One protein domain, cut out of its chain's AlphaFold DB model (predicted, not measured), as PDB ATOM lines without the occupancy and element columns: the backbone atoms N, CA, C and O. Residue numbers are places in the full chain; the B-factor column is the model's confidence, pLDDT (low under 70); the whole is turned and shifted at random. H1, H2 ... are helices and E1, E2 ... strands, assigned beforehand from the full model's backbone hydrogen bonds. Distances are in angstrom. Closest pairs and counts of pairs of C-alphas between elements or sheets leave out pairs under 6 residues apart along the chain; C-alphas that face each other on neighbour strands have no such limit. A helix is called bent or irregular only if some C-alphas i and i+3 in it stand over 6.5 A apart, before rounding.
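This is residues 8 to 106 of the 106 residues of an uncharacterized protein of Planctomycetaceae bacterium (UniProt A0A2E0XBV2). A strongly twisted sheet of four strands has one helix, H1, packed over one face, and a second, long helix, H2, leaves the end of this body as an arm. Residues 80 to 106, of which 80 to 104 belong to H2, stick out free, and E4 pairs with the far part of E3. The printed part has 99 residues, with four named strands followed by two named helices, E1 E2 E3 E4 H1 H2. The sheet runs E1, E2, E3, E4, antiparallel throughout, and the class is mixed, helices and strands. The whole is extended, with a radius of gyration of the C-alphas of 20.6 A, and flat, spanning 68 by 43 by 22 A.

E1 is residues 8 to 11, beginning at C-alpha 8 at (33.541, -16.349, 25.110). E2, residues 14 to 22, is 26.4 A long, and E3, residues 28 to 40, is 36.3 A long. E4 is residues 43 to 47. H1, residues 52 to 71, begins at C-alpha 52 at (12.837, -8.676, 25.277) and is 29.5 A long. It is irregular, with C-alphas 53 and 56 standing 7.5 A apart, and has a kink of 26 degrees near residue 59. H2, residues 74 to 104, is 45.5 A long and ends at C-alpha 104 at (67.034, -46.645, 19.678).

The four strands form a meander, each strand the antiparallel neighbour of the one before. In the hairpin E1 and E2, N 9 and O 16 are 3.0 A apart, within hydrogen-bond range. In the hairpin E2 and E3, N 17 and O 33 are 2.9 A apart, and in the hairpin E3 and E4, N 38 and O 45 are 2.9 A apart, both within hydrogen-bond range. The pairing is staggered: E3 pairs with E2 over residues 28 to 36 and with E4 over residues 36 to 40. E4 is apart from E1 and E2. H1 is on one face of the sheet, making two layers, a helix over a sheet, at a height over the sheet of 7.9 A. It lies over E1 and E2 and runs slantwise to the strands, at 34 degrees to E2 on the local plane. The closest C-alphas of E2 and H1 are those of Val 16 and Val 61, 6.2 A apart. H2 only grazes the sheet, with its residues 74 to 79; the closest C-alphas of E3 and H2 are those of Tyr 28 and Thr 75, 4.6 A apart. H1 and H2 meet only through their link. In H2 every O i to N i+4 pair is within hydrogen-bond range; in H1, 14 of 16 are.

The two C-alphas farthest apart are those of Gln 52 and Ala 106, 68.8 A. Without residues 80 to 106 the body spans 44 by 24 by 16 A. The printed part has no cut, and its five links are tight. The mean pLDDT of the printed part is 90.2, and residues 101 to 106 are under 70.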
ATOM      1  N   ARG A   8      34.997 -16.159  25.154       96.69
ATOM      2  CA  ARG A   8      33.541 -16.349  25.110       96.69
ATOM      3  C   ARG A   8      32.949 -16.177  26.497       96.69
ATOM      4  O   ARG A   8      33.508 -16.690  27.464       96.69
ATOM      5  N   PHE A   9      31.809 -15.502  26.570       97.88
ATOM      6  CA  PHE A   9      30.992 -15.414  27.776       97.88
ATOM      7  C   PHE A   9      29.580 -15.880  27.454       97.88
ATOM      8  O   PHE A   9      29.063 -15.580  26.380       97.88
ATOM      9  N   TRP A  10      28.970 -16.592  28.396       97.75
ATOM     10  CA  TRP A  10      27.611 -17.104  28.285       97.75
ATOM     11  C   TRP A  10      26.794 -16.724  29.516       97.75
ATOM     12  O   TRP A  10      27.316 -16.641  30.628       97.75
ATOM     13  N   GLU A  11      25.505 -16.511  29.288       97.69
ATOM     14  CA  GLU A  11      24.472 -16.307  30.289       97.69
ATOM     15  C   GLU A  11      23.218 -17.052  29.817       97.69
ATOM     16  O   GLU A  11      22.458 -16.584  28.959       97.69
ATOM     17  N   GLY A  12      23.045 -18.276  30.318       95.25
ATOM     18  CA  GLY A  12      22.050 -19.209  29.798       95.25
ATOM     19  C   GLY A  12      22.254 -19.452  28.300       95.25
ATOM     20  O   GLY A  12      23.312 -19.906  27.870       95.25
ATOM     21  N   ILE A  13      21.234 -19.131  27.503       96.06
ATOM     22  CA  ILE A  13      21.269 -19.300  26.047       96.06
ATOM     23  C   ILE A  13      21.894 -18.119  25.297       96.06
ATOM     24  O   ILE A  13      22.009 -18.172  24.080       96.06
ATOM     25  N   VAL A  14      22.247 -17.026  25.969       97.88
ATOM     26  CA  VAL A  14      22.838 -15.846  25.324       97.88
ATOM     27  C   VAL A  14      24.348 -15.888  25.492       97.88
ATOM     28  O   VAL A  14      24.844 -16.150  26.583       97.88
ATOM     29  N   GLY A  15      25.083 -15.614  24.422       97.94
ATOM     30  CA  GLY A  15      26.535 -15.599  24.419       97.94
ATOM     31  C   GLY A  15      27.109 -14.437  23.625       97.94
ATOM     32  O   GLY A  15      26.497 -13.929  22.684       97.94
ATOM     33  N   VAL A  16      28.320 -14.045  24.002       98.00
ATOM     34  CA  VAL A  16      29.158 -13.105  23.261       98.00
ATOM     35  C   VAL A  16      30.523 -13.740  23.030       98.00
ATOM     36  O   VAL A  16      31.102 -14.353  23.929       98.00
ATOM     37  N   THR A  17      31.030 -13.616  21.808       97.25
ATOM     38  CA  THR A  17      32.391 -14.017  21.443       97.25
ATOM     39  C   THR A  17      33.199 -12.774  21.128       97.25
ATOM     40  O   THR A  17      32.793 -12.007  20.262       97.25
ATOM     41  N   LEU A  18      34.330 -12.603  21.802       97.56
ATOM     42  CA  LEU A  18      35.354 -11.612  21.508       97.56
ATOM     43  C   LEU A  18      36.450 -12.251  20.661       97.56
ATOM     44  O   LEU A  18      37.070 -13.235  21.072       97.56
ATOM     45  N   SER A  19      36.692 -11.666  19.496       96.19
ATOM     46  CA  SER A  19      37.668 -12.136  18.521       96.19
ATOM     47  C   SER A  19      38.629 -11.000  18.173       96.19
ATOM     48  O   SER A  19      38.174  -9.952  17.700       96.19
ATOM     49  N   PRO A  20      39.942 -11.182  18.362       95.88
ATOM     50  CA  PRO A  20      40.928 -10.199  17.953       95.88
ATOM     51  C   PRO A  20      41.046 -10.190  16.424       95.88
ATOM     52  O   PRO A  20      41.120 -11.238  15.772       95.88
ATOM     53  N   ARG A  21      41.065  -8.998  15.829       94.69
ATOM     54  CA  ARG A  21      41.278  -8.791  14.391       94.69
ATOM     55  C   ARG A  21      42.524  -7.950  14.174       94.69
ATOM     56  O   ARG A  21      42.702  -6.930  14.831       94.69
ATOM     57  N   LYS A  22      43.381  -8.403  13.259       94.69
ATOM     58  CA  LYS A  22      44.644  -7.740  12.936       94.69
ATOM     59  C   LYS A  22      44.382  -6.480  12.111       94.69
ATOM     60  O   LYS A  22      43.656  -6.534  11.120       94.69
ATOM     61  N   LEU A  23      44.986  -5.373  12.514       94.06
ATOM     62  CA  LEU A  23      45.036  -4.113  11.783       94.06
ATOM     63  C   LEU A  23      46.237  -4.092  10.828       94.06
ATOM     64  O   LEU A  23      47.186  -4.866  10.970       94.06
ATOM     65  N   ALA A  24      46.229  -3.155   9.878       94.69
ATOM     66  CA  ALA A  24      47.327  -2.977   8.925       94.69
ATOM     67  C   ALA A  24      48.672  -2.644   9.603       94.69
ATOM     68  O   ALA A  24      49.724  -3.017   9.095       94.69
ATOM     69  N   ASN A  25      48.640  -1.998  10.772       93.50
ATOM     70  CA  ASN A  25      49.830  -1.652  11.556       93.50
ATOM     71  C   ASN A  25      50.392  -2.820  12.392       93.50
ATOM     72  O   ASN A  25      51.335  -2.624  13.148       93.50
ATOM     73  N   GLY A  26      49.810  -4.018  12.289       91.88
ATOM     74  CA  GLY A  26      50.252  -5.203  13.024       91.88
ATOM     75  C   GLY A  26      49.604  -5.397  14.396       91.88
ATOM     76  O   GLY A  26      49.614  -6.529  14.881       91.88
ATOM     77  N   ASN A  27      48.983  -4.361  14.968       94.62
ATOM     78  CA  ASN A  27      48.234  -4.467  16.223       94.62
ATOM     79  C   ASN A  27      46.904  -5.192  16.010       94.62
ATOM     80  O   ASN A  27      46.421  -5.344  14.886       94.62
ATOM     81  N   TYR A  28      46.284  -5.616  17.104       95.50
ATOM     82  CA  TYR A  28      44.959  -6.217  17.101       95.50
ATOM     83  C   TYR A  28      43.963  -5.323  17.828       95.50
ATOM     84  O   TYR A  28      44.312  -4.589  18.747       95.50
ATOM     85  N   PHE A  29      42.699  -5.424  17.431       95.62
ATOM     86  CA  PHE A  29      41.574  -4.844  18.156       95.62
ATOM     87  C   PHE A  29      40.489  -5.894  18.371       95.62
ATOM     88  O   PHE A  29      40.391  -6.878  17.629       95.62
ATOM     89  N   TRP A  30      39.663  -5.684  19.388       97.00
ATOM     90  CA  TRP A  30      38.547  -6.566  19.688       97.00
ATOM     91  C   TRP A  30      37.383  -6.340  18.726       97.00
ATOM     92  O   TRP A  30      36.889  -5.228  18.563       97.00
ATOM     93  N   THR A  31      36.892  -7.427  18.142       96.25
ATOM     94  CA  THR A  31      35.548  -7.497  17.560       96.25
ATOM     95  C   THR A  31      34.688  -8.405  18.413       96.25
ATOM     96  O   THR A  31      35.214  -9.304  19.070       96.25
ATOM     97  N   PHE A  32      33.374  -8.198  18.399       95.81
ATOM     98  CA  PHE A  32      32.455  -9.058  19.125       95.81
ATOM     99  C   PHE A  32      31.312  -9.551  18.243       95.81
ATOM    100  O   PHE A  32      30.893  -8.882  17.301       95.81
ATOM    101  N   ALA A  33      30.805 -10.736  18.564       96.12
ATOM    102  CA  ALA A  33      29.619 -11.310  17.952       96.12
ATOM    103  C   ALA A  33      28.690 -11.841  19.042       96.12
ATOM    104  O   ALA A  33      29.120 -12.578  19.932       96.12
ATOM    105  N   LEU A  34      27.419 -11.464  18.951       96.81
ATOM    106  CA  LEU A  34      26.365 -11.916  19.847       96.81
ATOM    107  C   LEU A  34      25.624 -13.096  19.239       96.81
ATOM    108  O   LEU A  34      25.383 -13.150  18.035       96.81
ATOM    109  N   VAL A  35      25.244 -14.034  20.092       96.94
ATOM    110  CA  VAL A  35      24.551 -15.252  19.696       96.94
ATOM    111  C   VAL A  35      23.550 -15.654  20.768       96.94
ATOM    112  O   VAL A  35      23.813 -15.556  21.961       96.94
ATOM    113  N   ARG A  36      22.396 -16.147  20.334       96.19
ATOM    114  CA  ARG A  36      21.463 -16.914  21.147       96.19
ATOM    115  C   ARG A  36      21.475 -18.365  20.685       96.19
ATOM    116  O   ARG A  36      21.204 -18.627  19.512       96.19
ATOM    117  N   SER A  37      21.741 -19.297  21.589       95.81
ATOM    118  CA  SER A  37      21.616 -20.727  21.346       95.81
ATOM    119  C   SER A  37      20.185 -21.218  21.585       95.81
ATOM    120  O   SER A  37      19.411 -20.645  22.350       95.81
ATOM    121  N   TYR A  38      19.786 -22.272  20.891       94.06
ATOM    122  CA  TYR A  38      18.567 -23.024  21.178       94.06
ATOM    123  C   TYR A  38      18.735 -24.454  20.671       94.06
ATOM    124  O   TYR A  38      19.600 -24.729  19.843       94.06
ATOM    125  N   LYS A  39      17.927 -25.379  21.187       94.75
ATOM    126  CA  LYS A  39      18.006 -26.793  20.823       94.75
ATOM    127  C   LYS A  39      16.843 -27.153  19.894       94.75
ATOM    128  O   LYS A  39      15.694 -26.870  20.224       94.75
ATOM    129  N   ARG A  40      17.136 -27.766  18.742       94.88
ATOM    130  CA  ARG A  40      16.155 -28.290  17.772       94.88
ATOM    131  C   ARG A  40      16.587 -29.689  17.333       94.88
ATOM    132  O   ARG A  40      17.708 -29.857  16.872       94.88
ATOM    133  N   ASN A  41      15.710 -30.687  17.473       94.44
ATOM    134  CA  ASN A  41      15.983 -32.087  17.094       94.44
ATOM    135  C   ASN A  41      17.321 -32.615  17.647       94.44
ATOM    136  O   ASN A  41      18.168 -33.103  16.904       94.44
ATOM    137  N   ASP A  42      17.545 -32.408  18.944       93.62
ATOM    138  CA  ASP A  42      18.790 -32.726  19.653       93.62
ATOM    139  C   ASP A  42      20.079 -32.039  19.188       93.62
ATOM    140  O   ASP A  42      21.149 -32.282  19.746       93.62
ATOM    141  N   LYS A  43      19.977 -31.081  18.267       95.12
ATOM    142  CA  LYS A  43      21.100 -30.269  17.800       95.12
ATOM    143  C   LYS A  43      21.025 -28.861  18.372       95.12
ATOM    144  O   LYS A  43      19.952 -28.264  18.470       95.12
ATOM    145  N   TRP A  44      22.183 -28.334  18.754       93.88
ATOM    146  CA  TRP A  44      22.323 -26.931  19.119       93.88
ATOM    147  C   TRP A  44      22.382 -26.074  17.861       93.88
ATOM    148  O   TRP A  44      23.152 -26.344  16.943       93.88
ATOM    149  N   GLU A  45      21.577 -25.025  17.851       95.25
ATOM    150  CA  GLU A  45      21.533 -24.018  16.803       95.25
ATOM    151  C   GLU A  45      21.747 -22.636  17.400       95.25
ATOM    152  O   GLU A  45      21.540 -22.411  18.593       95.25
ATOM    153  N   TYR A  46      22.167 -21.705  16.549       94.75
ATOM    154  CA  TYR A  46      22.586 -20.370  16.943       94.75
ATOM    155  C   TYR A  46      21.898 -19.333  16.062       94.75
ATOM    156  O   TYR A  46      21.784 -19.504  14.851       94.75
ATOM    157  N   THR A  47      21.444 -18.241  16.665       95.56
ATOM    158  CA  THR A  47      20.811 -17.126  15.959       95.56
ATOM    159  C   THR A  47      21.253 -15.792  16.544       95.56
ATOM    160  O   THR A  47      21.642 -15.715  17.705       95.56
ATOM    161  N   GLN A  48      21.177 -14.733  15.744       93.88
ATOM    162  CA  GLN A  48      21.436 -13.355  16.172       93.88
ATOM    163  C   GLN A  48      20.140 -12.599  16.505       93.88
ATOM    164  O   GLN A  48      20.155 -11.387  16.697       93.88
ATOM    165  N   HIS A  49      19.004 -13.301  16.561       93.62
ATOM    166  CA  HIS A  49      17.723 -12.703  16.907       93.62
ATOM    167  C   HIS A  49      17.447 -12.773  18.417       93.62
ATOM    168  O   HIS A  49      17.392 -13.856  19.012       93.62
ATOM    169  N   PHE A  50      17.200 -11.607  19.019       94.31
ATOM    170  CA  PHE A  50      16.941 -11.438  20.448       94.31
ATOM    171  C   PHE A  50      15.589 -10.758  20.672       94.31
ATOM    172  O   PHE A  50      15.299  -9.718  20.096       94.31
ATOM    173  N   GLY A  51      14.771 -11.346  21.544       93.19
ATOM    174  CA  GLY A  51      13.558 -10.714  22.081       93.19
ATOM    175  C   GLY A  51      13.765 -10.122  23.480       93.19
ATOM    176  O   GLY A  51      14.768 -10.421  24.131       93.19
ATOM    177  N   GLN A  52      12.777  -9.379  23.984       95.56
ATOM    178  CA  GLN A  52      12.837  -8.676  25.277       95.56
ATOM    179  C   GLN A  52      13.208  -9.575  26.468       95.56
ATOM    180  O   GLN A  52      14.002  -9.174  27.312       95.56
ATOM    181  N   LYS A  53      12.730 -10.827  26.499       95.56
ATOM    182  CA  LYS A  53      13.053 -11.800  27.562       95.56
ATOM    183  C   LYS A  53      14.548 -12.129  27.713       95.56
ATOM    184  O   LYS A  53      14.930 -12.778  28.678       95.56
ATOM    185  N   HIS A  54      15.387 -11.737  26.753       95.94
ATOM    186  CA  HIS A  54      16.833 -11.973  26.777       95.94
ATOM    187  C   HIS A  54      17.631 -10.713  27.157       95.94
ATOM    188  O   HIS A  54      18.854 -10.787  27.215       95.94
ATOM    189  N   ALA A  55      16.974  -9.569  27.386       95.88
ATOM    190  CA  ALA A  55      17.638  -8.277  27.568       95.88
ATOM    191  C   ALA A  55      18.593  -8.266  28.769       95.88
ATOM    192  O   ALA A  55      19.730  -7.820  28.645       95.88
ATOM    193  N   GLU A  56      18.177  -8.825  29.906       97.94
ATOM    194  CA  GLU A  56      19.042  -8.906  31.085       97.94
ATOM    195  C   GLU A  56      20.267  -9.793  30.849       97.94
ATOM    196  O   GLU A  56      21.386  -9.420  31.201       97.94
ATOM    197  N   ALA A  57      20.067 -10.959  30.227       97.69
ATOM    198  CA  ALA A  57      21.157 -11.873  29.913       97.69
ATOM    199  C   ALA A  57      22.148 -11.232  28.932       97.69
ATOM    200  O   ALA A  57      23.361 -11.337  29.115       97.69
ATOM    201  N   LEU A  58      21.628 -10.504  27.937       97.06
ATOM    202  CA  LEU A  58      22.423  -9.722  27.000       97.06
ATOM    203  C   LEU A  58      23.245  -8.644  27.721       97.06
ATOM    204  O   LEU A  58      24.443  -8.524  27.470       97.06
ATOM    205  N   GLY A  59      22.628  -7.913  28.653       97.38
ATOM    206  CA  GLY A  59      23.316  -6.930  29.488       97.38
ATOM    207  C   GLY A  59      24.474  -7.555  30.265       97.38
ATOM    208  O   GLY A  59      25.598  -7.067  30.187       97.38
ATOM    209  N   ARG A  60      24.242  -8.696  30.928       98.50
ATOM    210  CA  ARG A  60      25.277  -9.391  31.710       98.50
ATOM    211  C   ARG A  60      26.453  -9.869  30.856       98.50
ATOM    212  O   ARG A  60      27.602  -9.681  31.263       98.50
ATOM    213  N   VAL A  61      26.209 -10.460  29.681       98.06
ATOM    214  CA  VAL A  61      27.320 -10.891  28.809       98.06
ATOM    215  C   VAL A  61      28.086  -9.705  28.231       98.06
ATOM    216  O   VAL A  61      29.310  -9.768  28.161       98.06
ATOM    217  N   MET A  62      27.399  -8.613  27.879       97.56
ATOM    218  CA  MET A  62      28.046  -7.402  27.370       97.56
ATOM    219  C   MET A  62      28.897  -6.725  28.443       97.56
ATOM    220  O   MET A  62      30.037  -6.374  28.160       97.56
ATOM    221  N   SER A  63      28.412  -6.613  29.684       98.25
ATOM    222  CA  SER A  63      29.210  -6.072  30.792       98.25
ATOM    223  C   SER A  63      30.485  -6.884  31.030       98.25
ATOM    224  O   SER A  63      31.561  -6.304  31.145       98.25
ATOM    225  N   ARG A  64      30.396  -8.223  31.033       98.31
ATOM    226  CA  ARG A  64      31.580  -9.095  31.171       98.31
ATOM    227  C   ARG A  64      32.551  -8.939  30.000       98.31
ATOM    228  O   ARG A  64      33.761  -8.925  30.206       98.31
ATOM    229  N   ALA A  65      32.027  -8.819  28.781       98.00
ATOM    230  CA  ALA A  65      32.840  -8.605  27.591       98.00
ATOM    231  C   ALA A  65      33.585  -7.268  27.635       98.00
ATOM    232  O   ALA A  65      34.792  -7.251  27.411       98.00
ATOM    233  N   LEU A  66      32.897  -6.175  27.968       97.69
ATOM    234  CA  LEU A  66      33.504  -4.849  28.079       97.69
ATOM    235  C   LEU A  66      34.568  -4.814  29.177       97.69
ATOM    236  O   LEU A  66      35.693  -4.414  28.904       97.69
ATOM    237  N   GLN A  67      34.261  -5.344  30.363       98.12
ATOM    238  CA  GLN A  67      35.231  -5.437  31.454       98.12
ATOM    239  C   GLN A  67      36.486  -6.218  31.036       98.12
ATOM    240  O   GLN A  67      37.607  -5.821  31.344       98.12
ATOM    241  N   PHE A  68      36.318  -7.323  30.304       97.69
ATOM    242  CA  PHE A  68      37.455  -8.075  29.781       97.69
ATOM    243  C   PHE A  68      38.263  -7.256  28.770       97.69
ATOM    244  O   PHE A  68      39.488  -7.250  28.851       97.69
ATOM    245  N   MET A  69      37.602  -6.557  27.845       96.88
ATOM    246  CA  MET A  69      38.262  -5.707  26.849       96.88
ATOM    247  C   MET A  69      39.033  -4.542  27.482       96.88
ATOM    248  O   MET A  69      40.098  -4.194  26.990       96.88
ATOM    249  N   GLU A  70      38.523  -3.965  28.570       96.25
ATOM    250  CA  GLU A  70      39.199  -2.901  29.326       96.25
ATOM    251  C   GLU A  70      40.465  -3.404  30.030       96.25
ATOM    252  O   GLU A  70      41.454  -2.683  30.135       96.25
ATOM    253  N   GLN A  71      40.443  -4.649  30.504       96.69
ATOM    254  CA  GLN A  71      41.550  -5.253  31.246       96.69
ATOM    255  C   GLN A  71      42.591  -5.930  30.345       96.69
ATOM    256  O   GLN A  71      43.704  -6.193  30.795       96.69
ATOM    257  N   ASN A  72      42.238  -6.251  29.096       96.69
ATOM    258  CA  ASN A  72      43.061  -7.071  28.212       96.69
ATOM    259  C   ASN A  72      43.218  -6.403  26.845       96.69
ATOM    260  O   ASN A  72      42.276  -6.346  26.051       96.69
ATOM    261  N   ASP A  73      44.439  -5.969  26.535       96.50
ATOM    262  CA  ASP A  73      44.791  -5.531  25.188       96.50
ATOM    263  C   ASP A  73      44.740  -6.714  24.203       96.50
ATOM    264  O   ASP A  73      45.260  -7.799  24.474       96.50
ATOM    265  N   ALA A  74      44.116  -6.505  23.042       95.88
ATOM    266  CA  ALA A  74      43.920  -7.559  22.051       95.88
ATOM    267  C   ALA A  74      45.240  -8.042  21.433       95.88
ATOM    268  O   ALA A  74      45.359  -9.218  21.094       95.88
ATOM    269  N   THR A  75      46.225  -7.151  21.276       95.44
ATOM    270  CA  THR A  75      47.540  -7.510  20.726       95.44
ATOM    271  C   THR A  75      48.274  -8.394  21.715       95.44
ATOM    272  O   THR A  75      48.688  -9.495  21.360       95.44
ATOM    273  N   ARG A  76      48.344  -7.953  22.973       95.00
ATOM    274  CA  ARG A  76      48.944  -8.711  24.066       95.00
ATOM    275  C   ARG A  76      48.295 -10.086  24.223       95.00
ATOM    276  O   ARG A  76      49.011 -11.077  24.240       95.00
ATOM    277  N   PHE A  77      46.965 -10.153  24.228       94.62
ATOM    278  CA  PHE A  77      46.222 -11.412  24.320       94.62
ATOM    279  C   PHE A  77      46.582 -12.401  23.199       94.62
ATOM    280  O   PHE A  77      46.748 -13.595  23.442       94.62
ATOM    281  N   VAL A  78      46.709 -11.918  21.958       93.69
ATOM    282  CA  VAL A  78      47.123 -12.766  20.830       93.69
ATOM    283  C   VAL A  78      48.575 -13.208  20.978       93.69
ATOM    284  O   VAL A  78      48.865 -14.376  20.739       93.69
ATOM    285  N   CYS A  79      49.476 -12.301  21.359       91.69
ATOM    286  CA  CYS A  79      50.890 -12.611  21.554       91.69
ATOM    287  C   CYS A  79      51.098 -13.667  22.642       91.69
ATOM    288  O   CYS A  79      51.819 -14.630  22.400       91.69
ATOM    289  N   GLU A  80      50.434 -13.526  23.790       92.25
ATOM    290  CA  GLU A  80      50.479 -14.499  24.888       92.25
ATOM    291  C   GLU A  80      49.963 -15.867  24.419       92.25
ATOM    292  O   GLU A  80      50.673 -16.862  24.512       92.25
ATOM    293  N   ALA A  81      48.800 -15.914  23.763       89.75
ATOM    294  CA  ALA A  81      48.250 -17.169  23.250       89.75
ATOM    295  C   ALA A  81      49.104 -17.825  22.145       89.75
ATOM    296  O   ALA A  81      49.052 -19.041  21.956       89.75
ATOM    297  N   MET A  82      49.844 -17.039  21.357       87.88
ATOM    298  CA  MET A  82      50.798 -17.569  20.378       87.88
ATOM    299  C   MET A  82      52.069 -18.087  21.050       87.88
ATOM    300  O   MET A  82      52.588 -19.113  20.615       87.88
ATOM    301  N   ALA A  83      52.550 -17.404  22.090       86.50
ATOM    302  CA  ALA A  83      53.696 -17.841  22.876       86.50
ATOM    303  C   ALA A  83      53.402 -19.173  23.579       86.50
ATOM    304  O   ALA A  83      54.188 -20.104  23.442       86.50
ATOM    305  N   ASP A  84      52.233 -19.309  24.208       84.44
ATOM    306  CA  ASP A  84      51.812 -20.554  24.864       84.44
ATOM    307  C   ASP A  84      51.786 -21.730  23.874       84.44
ATOM    308  O   ASP A  84      52.356 -22.788  24.127       84.44
ATOM    309  N   LYS A  85      51.216 -21.520  22.677       83.25
ATOM    310  CA  LYS A  85      51.203 -22.544  21.617       83.25
ATOM    311  C   LYS A  85      52.601 -22.911  21.117       83.25
ATOM    312  O   LYS A  85      52.811 -24.048  20.699       83.25
ATOM    313  N   ALA A  86      53.530 -21.956  21.089       77.69
ATOM    314  CA  ALA A  86      54.908 -22.218  20.689       77.69
ATOM    315  C   ALA A  86      55.634 -23.068  21.740       77.69
ATOM    316  O   ALA A  86      56.317 -24.020  21.368       77.69
ATOM    317  N   VAL A  87      55.417 -22.781  23.028       77.75
ATOM    318  CA  VAL A  87      55.948 -23.585  24.140       77.75
ATOM    319  C   VAL A  87      55.397 -25.012  24.089       77.75
ATOM    320  O   VAL A  87      56.172 -25.963  24.149       77.75
ATOM    321  N   ASP A  88      54.087 -25.186  23.898       75.50
ATOM    322  CA  ASP A  88      53.474 -26.519  23.786       75.50
ATOM    323  C   ASP A  88      54.064 -27.332  22.620       75.50
ATOM    324  O   ASP A  88      54.327 -28.532  22.748       75.50
ATOM    325  N   ALA A  89      54.302 -26.678  21.479       72.88
ATOM    326  CA  ALA A  89      54.908 -27.315  20.315       72.88
ATOM    327  C   ALA A  89      56.370 -27.723  20.569       72.88
ATOM    328  O   ALA A  89      56.779 -28.812  20.162       72.88
ATOM    329  N   GLU A  90      57.144 -26.884  21.259       77.00
ATOM    330  CA  GLU A  90      58.530 -27.180  21.634       77.00
ATOM    331  C   GLU A  90      58.609 -28.360  22.614       77.00
ATOM    332  O   GLU A  90      59.406 -29.284  22.425       77.00
ATOM    333  N   VAL A  91      57.736 -28.390  23.625       76.25
ATOM    334  CA  VAL A  91      57.658 -29.500  24.587       76.25
ATOM    335  C   VAL A  91      57.289 -30.809  23.888       76.25
ATOM    336  O   VAL A  91      57.900 -31.844  24.170       76.25
ATOM    337  N   ALA A  92      56.334 -30.784  22.954       73.75
ATOM    338  CA  ALA A  92      55.953 -31.966  22.183       73.75
ATOM    339  C   ALA A  92      57.132 -32.515  21.359       73.75
ATOM    340  O   ALA A  92      57.432 -33.707  21.432       73.75
ATOM    341  N   GLN A  93      57.859 -31.642  20.653       74.56
ATOM    342  CA  GLN A  93      59.030 -32.029  19.857       74.56
ATOM    343  C   GLN A  93      60.161 -32.607  20.717       74.56
ATOM    344  O   GLN A  93      60.744 -33.633  20.363       74.56
ATOM    345  N   ASN A  94      60.448 -31.990  21.866       71.38
ATOM    346  CA  ASN A  94      61.463 -32.490  22.796       71.38
ATOM    347  C   ASN A  94      61.074 -33.847  23.393       71.38
ATOM    348  O   ASN A  94      61.922 -34.727  23.534       71.38
ATOM    349  N   THR A  95      59.794 -34.048  23.706       71.50
ATOM    350  CA  THR A  95      59.302 -35.326  24.240       71.50
ATOM    351  C   THR A  95      59.430 -36.442  23.203       71.50
ATOM    352  O   THR A  95      59.943 -37.514  23.525       71.50
ATOM    353  N   ASP A  96      59.053 -36.186  21.949       72.44
ATOM    354  CA  ASP A  96      59.197 -37.157  20.858       72.44
ATOM    355  C   ASP A  96      60.668 -37.511  20.598       72.44
ATOM    356  O   ASP A  96      61.004 -38.690  20.445       72.44
ATOM    357  N   ALA A  97      61.568 -36.523  20.633       73.06
ATOM    358  CA  ALA A  97      63.005 -36.749  20.495       73.06
ATOM    359  C   ALA A  97      63.565 -37.638  21.620       73.06
ATOM    360  O   ALA A  97      64.332 -38.566  21.352       73.06
ATOM    361  N   VAL A  98      63.146 -37.412  22.872       73.00
ATOM    362  CA  VAL A  98      63.541 -38.242  24.024       73.00
ATOM    363  C   VAL A  98      62.995 -39.667  23.896       73.00
ATOM    364  O   VAL A  98      63.733 -40.633  24.109       73.00
ATOM    365  N   VAL A  99      61.727 -39.833  23.508       75.50
ATOM    366  CA  VAL A  99      61.116 -41.158  23.300       75.50
ATOM    367  C   VAL A  99      61.827 -41.921  22.181       75.50
ATOM    368  O   VAL A  99      62.094 -43.117  22.320       75.50
ATOM    369  N   GLN A 100      62.178 -41.250  21.086       70.06
ATOM    370  CA  GLN A 100      62.868 -41.867  19.956       70.06
ATOM    371  C   GLN A 100      64.320 -42.236  20.290       70.06
ATOM    372  O   GLN A 100      64.760 -43.332  19.946       70.06
ATOM    373  N   ALA A 101      65.037 -41.385  21.031       69.50
ATOM    374  CA  ALA A 101      66.367 -41.705  21.549       69.50
ATOM    375  C   ALA A 101      66.335 -42.919  22.496       69.50
ATOM    376  O   ALA A 101      67.179 -43.805  22.389       69.50
ATOM    377  N   THR A 102      65.322 -43.005  23.363       67.62
ATOM    378  CA  THR A 102      65.146 -44.133  24.294       67.62
ATOM    379  C   THR A 102      64.840 -45.442  23.558       67.62
ATOM    380  O   THR A 102      65.355 -46.489  23.935       67.62
ATOM    381  N   ARG A 103      64.043 -45.403  22.480       65.88
ATOM    382  CA  ARG A 103      63.736 -46.589  21.656       65.88
ATOM    383  C   ARG A 103      64.933 -47.120  20.869       65.88
ATOM    384  O   ARG A 103      64.999 -48.318  20.650       65.88
ATOM    385  N   ASN A 104      65.848 -46.251  20.446       67.19
ATOM    386  CA  ASN A 104      67.034 -46.645  19.678       67.19
ATOM    387  C   ASN A 104      68.201 -47.127  20.561       67.19
ATOM    388  O   ASN A 104      69.204 -47.601  20.034       67.19
ATOM    389  N   ALA A 105      68.097 -46.956  21.882       63.97
ATOM    390  CA  ALA A 105      69.099 -47.375  22.861       63.97
ATOM    391  C   ALA A 105      68.787 -48.740  23.517       63.97
ATOM    392  O   ALA A 105      69.560 -49.183  24.367       63.97
ATOM    393  N   ALA A 106      67.671 -49.378  23.142       52.34
ATOM    394  CA  ALA A 106      67.259 -50.723  23.552       52.34
ATOM    395  C   ALA A 106      67.459 -51.720  22.403       52.34
ATOM    396  O   ALA A 106      67.813 -52.881  22.702       52.34
TER     397      ALA A 106